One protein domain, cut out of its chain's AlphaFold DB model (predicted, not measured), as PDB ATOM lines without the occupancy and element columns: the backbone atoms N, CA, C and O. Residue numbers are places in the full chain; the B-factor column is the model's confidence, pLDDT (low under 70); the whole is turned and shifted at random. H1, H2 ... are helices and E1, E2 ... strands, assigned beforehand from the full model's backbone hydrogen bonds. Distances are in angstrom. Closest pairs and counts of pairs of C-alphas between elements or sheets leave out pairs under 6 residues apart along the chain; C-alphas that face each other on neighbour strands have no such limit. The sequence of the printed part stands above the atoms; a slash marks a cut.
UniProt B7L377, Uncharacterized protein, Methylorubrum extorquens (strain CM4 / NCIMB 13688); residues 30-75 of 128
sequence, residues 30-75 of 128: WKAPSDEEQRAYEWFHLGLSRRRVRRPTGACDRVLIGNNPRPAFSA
ATOM      1  N   TRP A  30     156.565 198.734 250.586       82.25
ATOM      2  CA  TRP A  30     157.871 198.671 251.218       82.25
ATOM      3  C   TRP A  30     158.061 199.776 252.250       82.25
ATOM      4  O   TRP A  30     157.808 200.951 251.988       82.25
ATOM      5  N   LYS A  31     158.600 199.401 253.403       85.69
ATOM      6  CA  LYS A  31     159.141 200.314 254.401       85.69
ATOM      7  C   LYS A  31     160.649 200.133 254.432       85.69
ATOM      8  O   LYS A  31     161.154 199.061 254.775       85.69
ATOM      9  N   ALA A  32     161.367 201.186 254.052       86.56
ATOM     10  CA  ALA A  32     162.816 201.221 254.173       86.56
ATOM     11  C   ALA A  32     163.233 201.023 255.646       86.56
ATOM     12  O   ALA A  32     162.462 201.365 256.547       86.56
ATOM     13  N   PRO A  33     164.429 200.465 255.909       89.31
ATOM     14  CA  PRO A  33     164.969 200.473 257.262       89.31
ATOM     15  C   PRO A  33     165.068 201.909 257.779       89.31
ATOM     16  O   PRO A  33     165.303 202.829 257.000       89.31
ATOM     17  N   SER A  34     164.917 202.098 259.083       90.00
ATOM     18  CA  SER A  34     165.028 203.425 259.692       90.00
ATOM     19  C   SER A  34     166.452 203.982 259.594       90.00
ATOM     20  O   SER A  34     167.429 203.228 259.563       90.00
ATOM     21  N   ASP A  35     166.587 205.309 259.609       93.81
ATOM     22  CA  ASP A  35     167.903 205.961 259.603       93.81
ATOM     23  C   ASP A  35     168.745 205.566 260.823       93.81
ATOM     24  O   ASP A  35     169.970 205.502 260.753       93.81
ATOM     25  N   GLU A  36     168.105 205.289 261.961       92.31
ATOM     26  CA  GLU A  36     168.797 204.828 263.164       92.31
ATOM     27  C   GLU A  36     169.426 203.446 262.958       92.31
ATOM     28  O   GLU A  36     170.602 203.260 263.272       92.31
ATOM     29  N   GLU A  37     168.683 202.496 262.384       91.50
ATOM     30  CA  GLU A  37     169.210 201.168 262.054       91.50
ATOM     31  C   GLU A  37     170.348 201.252 261.035       91.50
ATOM     32  O   GLU A  37     171.344 200.535 261.163       91.50
ATOM     33  N   GLN A  38     170.220 202.139 260.043       93.94
ATOM     34  CA  GLN A  38     171.259 202.379 259.041       93.94
ATOM     35  C   GLN A  38     172.535 202.914 259.694       93.94
ATOM     36  O   GLN A  38     173.587 202.284 259.580       93.94
ATOM     37  N   ARG A  39     172.432 203.988 260.487       94.75
ATOM     38  CA  ARG A  39     173.571 204.571 261.214       94.75
ATOM     39  C   ARG A  39     174.220 203.578 262.172       94.75
ATOM     40  O   ARG A  39     175.442 203.474 262.223       94.75
ATOM     41  N   ALA A  40     173.422 202.827 262.929       94.56
ATOM     42  CA  ALA A  40     173.943 201.837 263.865       94.56
ATOM     43  C   ALA A  40     174.749 200.747 263.142       94.56
ATOM     44  O   ALA A  40     175.806 200.331 263.625       94.56
ATOM     45  N   TYR A  41     174.271 200.303 261.976       94.75
ATOM     46  CA  TYR A  41     174.970 199.326 261.147       94.75
ATOM     47  C   TYR A  41     176.250 199.884 260.529       94.75
ATOM     48  O   TYR A  41     177.273 199.202 260.564       94.75
ATOM     49  N   GLU A  42     176.235 201.122 260.035       96.50
ATOM     50  CA  GLU A  42     177.431 201.804 259.532       96.50
ATOM     51  C   GLU A  42     178.504 201.935 260.615       96.50
ATOM     52  O   GLU A  42     179.655 201.571 260.394       96.50
ATOM     53  N   TRP A  43     178.127 202.362 261.821       96.62
ATOM     54  CA  TRP A  43     179.052 202.487 262.948       96.62
ATOM     55  C   TRP A  43     179.663 201.150 263.358       96.62
ATOM     56  O   TRP A  43     180.853 201.077 263.667       96.62
ATOM     57  N   PHE A  44     178.860 200.084 263.364       95.62
ATOM     58  CA  PHE A  44     179.360 198.734 263.600       95.62
ATOM     59  C   PHE A  44     180.323 198.292 262.490       95.62
ATOM     60  O   PHE A  44     181.391 197.759 262.782       95.62
ATOM     61  N   HIS A  45     179.982 198.545 261.224       94.75
ATOM     62  CA  HIS A  45     180.797 198.143 260.079       94.75
ATOM     63  C   HIS A  45     182.134 198.894 260.004       94.75
ATOM     64  O   HIS A  45     183.154 198.292 259.679       94.75
ATOM     65  N   LEU A  46     182.147 200.176 260.375       96.81
ATOM     66  CA  LEU A  46     183.349 201.012 260.473       96.81
ATOM     67  C   LEU A  46     184.192 200.729 261.730       96.81
ATOM     68  O   LEU A  46     185.218 201.371 261.939       96.81
ATOM     69  N   GLY A  47     183.768 199.803 262.599       95.12
ATOM     70  CA  GLY A  47     184.468 199.479 263.846       95.12
ATOM     71  C   GLY A  47     184.365 200.557 264.935       95.12
ATOM     72  O   GLY A  47     185.006 200.435 265.978       95.12
ATOM     73  N   LEU A  48     183.537 201.585 264.728       95.81
ATOM     74  CA  LEU A  48     183.283 202.670 265.684       95.81
ATOM     75  C   LEU A  48     182.364 202.229 266.832       95.81
ATOM     76  O   LEU A  48     182.338 202.848 267.892       95.81
ATOM     77  N   SER A  49     181.621 201.136 266.640       93.38
ATOM     78  CA  SER A  49     180.770 200.520 267.655       93.38
ATOM     79  C   SER A  49     181.130 199.053 267.870       93.38
ATOM     80  O   SER A  49     181.261 198.280 266.924       93.38
ATOM     81  N   ARG A  50     181.213 198.639 269.140       92.69
ATOM     82  CA  ARG A  50     181.372 197.224 269.532       92.69
ATOM     83  C   ARG A  50     180.039 196.476 269.630       92.69
ATOM     84  O   ARG A  50     180.027 195.255 269.788       92.69
ATOM     85  N   ARG A  51     178.910 197.190 269.562       93.50
ATOM     86  CA  ARG A  51     177.574 196.587 269.612       93.50
ATOM     87  C   ARG A  51     177.304 195.885 268.286       93.50
ATOM     88  O   ARG A  51     177.206 196.536 267.253       93.50
ATOM     89  N   ARG A  52     177.126 194.562 268.330       92.31
ATOM     90  CA  ARG A  52     176.649 193.799 267.169       92.31
ATOM     91  C   ARG A  52     175.217 194.214 266.850       92.31
ATOM     92  O   ARG A  52     174.357 194.203 267.730       92.31
ATOM     93  N   VAL A  53     174.969 194.546 265.591       91.81
ATOM     94  CA  VAL A  53     173.650 194.941 265.090       91.81
ATOM     95  C   VAL A  53     173.312 194.146 263.834       91.81
ATOM     96  O   VAL A  53     174.196 193.719 263.088       91.81
ATOM     97  N   ARG A  54     172.017 193.902 263.615       87.75
ATOM     98  CA  ARG A  54     171.527 193.231 262.407       87.75
ATOM     99  C   ARG A  54     171.713 194.159 261.203       87.75
ATOM    100  O   ARG A  54     171.572 195.371 261.335       87.75
ATOM    101  N   ARG A  55     171.982 193.588 260.022       86.69
ATOM    102  CA  ARG A  55     171.949 194.351 258.766       86.69
ATOM    103  C   ARG A  55     170.548 194.956 258.561       86.69
ATOM    104  O   ARG A  55     169.578 194.194 258.618       86.69
ATOM    105  N   PRO A  56     170.428 196.266 258.296       87.50
ATOM    106  CA  PRO A  56     169.155 196.911 258.020       87.50
ATOM    107  C   PRO A  56     168.590 196.350 256.715       87.50
ATOM    108  O   PRO A  56     169.239 196.412 255.671       87.50
ATOM    109  N   THR A  57     167.402 195.750 256.777       81.31
ATOM    110  CA  THR A  57     166.784 195.113 255.604       81.31
ATOM    111  C   THR A  57     165.495 195.765 255.150       81.31
ATOM    112  O   THR A  57     165.084 195.428 254.051       81.31
ATOM    113  N   GLY A  58     164.882 196.646 255.952       82.50
ATOM    114  CA  GLY A  58     163.503 197.114 255.762       82.50
ATOM    115  C   GLY A  58     162.473 195.995 255.952       82.50
ATOM    116  O   GLY A  58     162.837 194.881 256.346       82.50
ATOM    117  N   ALA A  59     161.202 196.301 255.694       82.62
ATOM    118  CA  ALA A  59     160.094 195.358 255.817       82.62
ATOM    119  C   ALA A  59     158.941 195.682 254.856       82.62
ATOM    120  O   ALA A  59     158.757 196.822 254.437       82.62
ATOM    121  N   CYS A  60     158.121 194.677 254.553       78.38
ATOM    122  CA  CYS A  60     156.852 194.845 253.856       78.38
ATOM    123  C   CYS A  60     155.756 194.113 254.638       78.38
ATOM    124  O   CYS A  60     155.755 192.888 254.708       78.38
ATOM    125  N   ASP A  61     154.820 194.856 255.229       70.69
ATOM    126  CA  ASP A  61     153.835 194.287 256.164       70.69
ATOM    127  C   ASP A  61     152.718 193.486 255.462       70.69
ATOM    128  O   ASP A  61     151.925 192.805 256.113       70.69
ATOM    129  N   ARG A  62     152.612 193.576 254.128       67.44
ATOM    130  CA  ARG A  62     151.539 192.955 253.335       67.44
ATOM    131  C   ARG A  62     152.082 192.351 252.046       67.44
ATOM    132  O   ARG A  62     151.989 192.966 250.985       67.44
ATOM    133  N   VAL A  63     152.622 191.138 252.141       67.50
ATOM    134  CA  VAL A  63     153.119 190.395 250.974       67.50
ATOM    135  C   VAL A  63     152.365 189.083 250.776       67.50
ATOM    136  O   VAL A  63     152.190 188.301 251.705       67.50
ATOM    137  N   LEU A  64     151.926 188.813 249.551       69.31
ATOM    138  CA  LEU A  64     151.533 187.480 249.110       69.31
ATOM    139  C   LEU A  64     152.808 186.695 248.808       69.31
ATOM    140  O   LEU A  64     153.676 187.168 248.074       69.31
ATOM    141  N   ILE A  65     152.933 185.502 249.383       66.31
ATOM    142  CA  ILE A  65     154.047 184.590 249.117       66.31
ATOM    143  C   ILE A  65     153.494 183.372 248.377       66.31
ATOM    144  O   ILE A  65     152.565 182.718 248.857       66.31
ATOM    145  N   GLY A  66     154.081 183.058 247.218       66.44
ATOM    146  CA  GLY A  66     153.645 181.947 246.368       66.44
ATOM    147  C   GLY A  66     152.219 182.131 245.836       66.44
ATOM    148  O   GLY A  66     151.779 183.253 245.603       66.44
ATOM    149  N   ASN A  67     151.485 181.028 245.678       66.44
ATOM    150  CA  ASN A  67     150.103 181.023 245.174       66.44
ATOM    151  C   ASN A  67     149.048 181.194 246.289       66.44
ATOM    152  O   ASN A  67     147.905 180.767 246.132       66.44
ATOM    153  N   ASN A  68     149.419 181.750 247.445       66.62
ATOM    154  CA  ASN A  68     148.480 181.942 248.548       66.62
ATOM    155  C   ASN A  68     147.622 183.198 248.301       66.62
ATOM    156  O   ASN A  68     148.194 184.272 248.117       66.62
ATOM    157  N   PRO A  69     146.278 183.115 248.343       68.19
ATOM    158  CA  PRO A  69     145.406 184.278 248.169       68.19
ATOM    159  C   PRO A  69     145.389 185.232 249.379       68.19
ATOM    160  O   PRO A  69     144.781 186.298 249.303       68.19
ATOM    161  N   ARG A  70     146.007 184.869 250.512       66.25
ATOM    162  CA  ARG A  70     146.054 185.697 251.728       66.25
ATOM    163  C   ARG A  70     147.454 186.280 251.947       66.25
ATOM    164  O   ARG A  70     148.420 185.513 251.930       66.25
ATOM    165  N   PRO A  71     147.584 187.599 252.206       62.44
ATOM    166  CA  PRO A  71     148.867 188.203 252.551       62.44
ATOM    167  C   PRO A  71     149.445 187.541 253.799       62.44
ATOM    168  O   PRO A  71     148.784 187.470 254.835       62.44
ATOM    169  N   ALA A  72     150.676 187.059 253.699       62.41
ATOM    170  CA  ALA A  72     151.440 186.620 254.846       62.41
ATOM    171  C   ALA A  72     152.091 187.851 255.486       62.41
ATOM    172  O   ALA A  72     152.812 188.603 254.824       62.41
ATOM    173  N   PHE A  73     151.862 188.044 256.786       55.94
ATOM    174  CA  PHE A  73     152.633 189.001 257.573       55.94
ATOM    175  C   PHE A  73     154.039 188.423 257.716       55.94
ATOM    176  O   PHE A  73     154.297 187.562 258.554       55.94
ATOM    177  N   SER A  74     154.935 188.807 256.817       56.12
ATOM    178  CA  SER A  74     156.297 188.298 256.809       56.12
ATOM    179  C   SER A  74     157.247 189.477 256.795       56.12
ATOM    180  O   SER A  74     157.190 190.332 255.912       56.12
ATOM    181  N   ALA A  75     158.123 189.527 257.797       54.97
ATOM    182  CA  ALA A  75     159.259 190.438 257.831       54.97
ATOM    183  C   ALA A  75     160.251 190.021 256.732       54.97
ATOM    184  O   ALA A  75     161.284 189.399 256.987       54.97
TER     185      ALA A  75
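Overview. This is residues 30 to 75 of the 128 residues of an uncharacterized protein of Methylorubrum extorquens (strain CM4 / NCIMB 13688) (UniProt B7L377). A thin rod has helix H1 toward one end and a small two-stranded hairpin, E1 and E2, toward the other, joined by the long unnamed stretch of residues 46 to 58. Residues 30 to 31 pair antiparallel with residues 59 to 60 of E1. The printed part has 46 residues, under half of them in named elements, in the order H1, E1, E2; the class is mixed, helices and strands. It is extended, with a radius of gyration of the C-alphas of 14.7 A and spans of 46 by 16 by 11 A.

Along the chain. H1, residues 35 to 45, begins at C-alpha 35 (167.903, 205.961, 259.603) and is 15.1 A long. E1 is residues 59 to 63, 9.8 A. E2, residues 72 to 74, 5.5 A, ends at C-alpha 74 (156.297, 188.298, 256.809).

Arrangement. In H1, every O i to N i+4 pair is within hydrogen-bond range. E1 and E2 form an antiparallel hairpin at 171 degrees; N 72 and O 63 are within hydrogen-bond range, 2.8 A. H1 and E2 are apart.

Size, cuts and confidence. The C-alphas farthest apart, Leu 48 and Pro 69, are 45.6 A apart. The printed part has no cut. The link H1 to E1 is long. Residues 62 to 75 have pLDDT under 70.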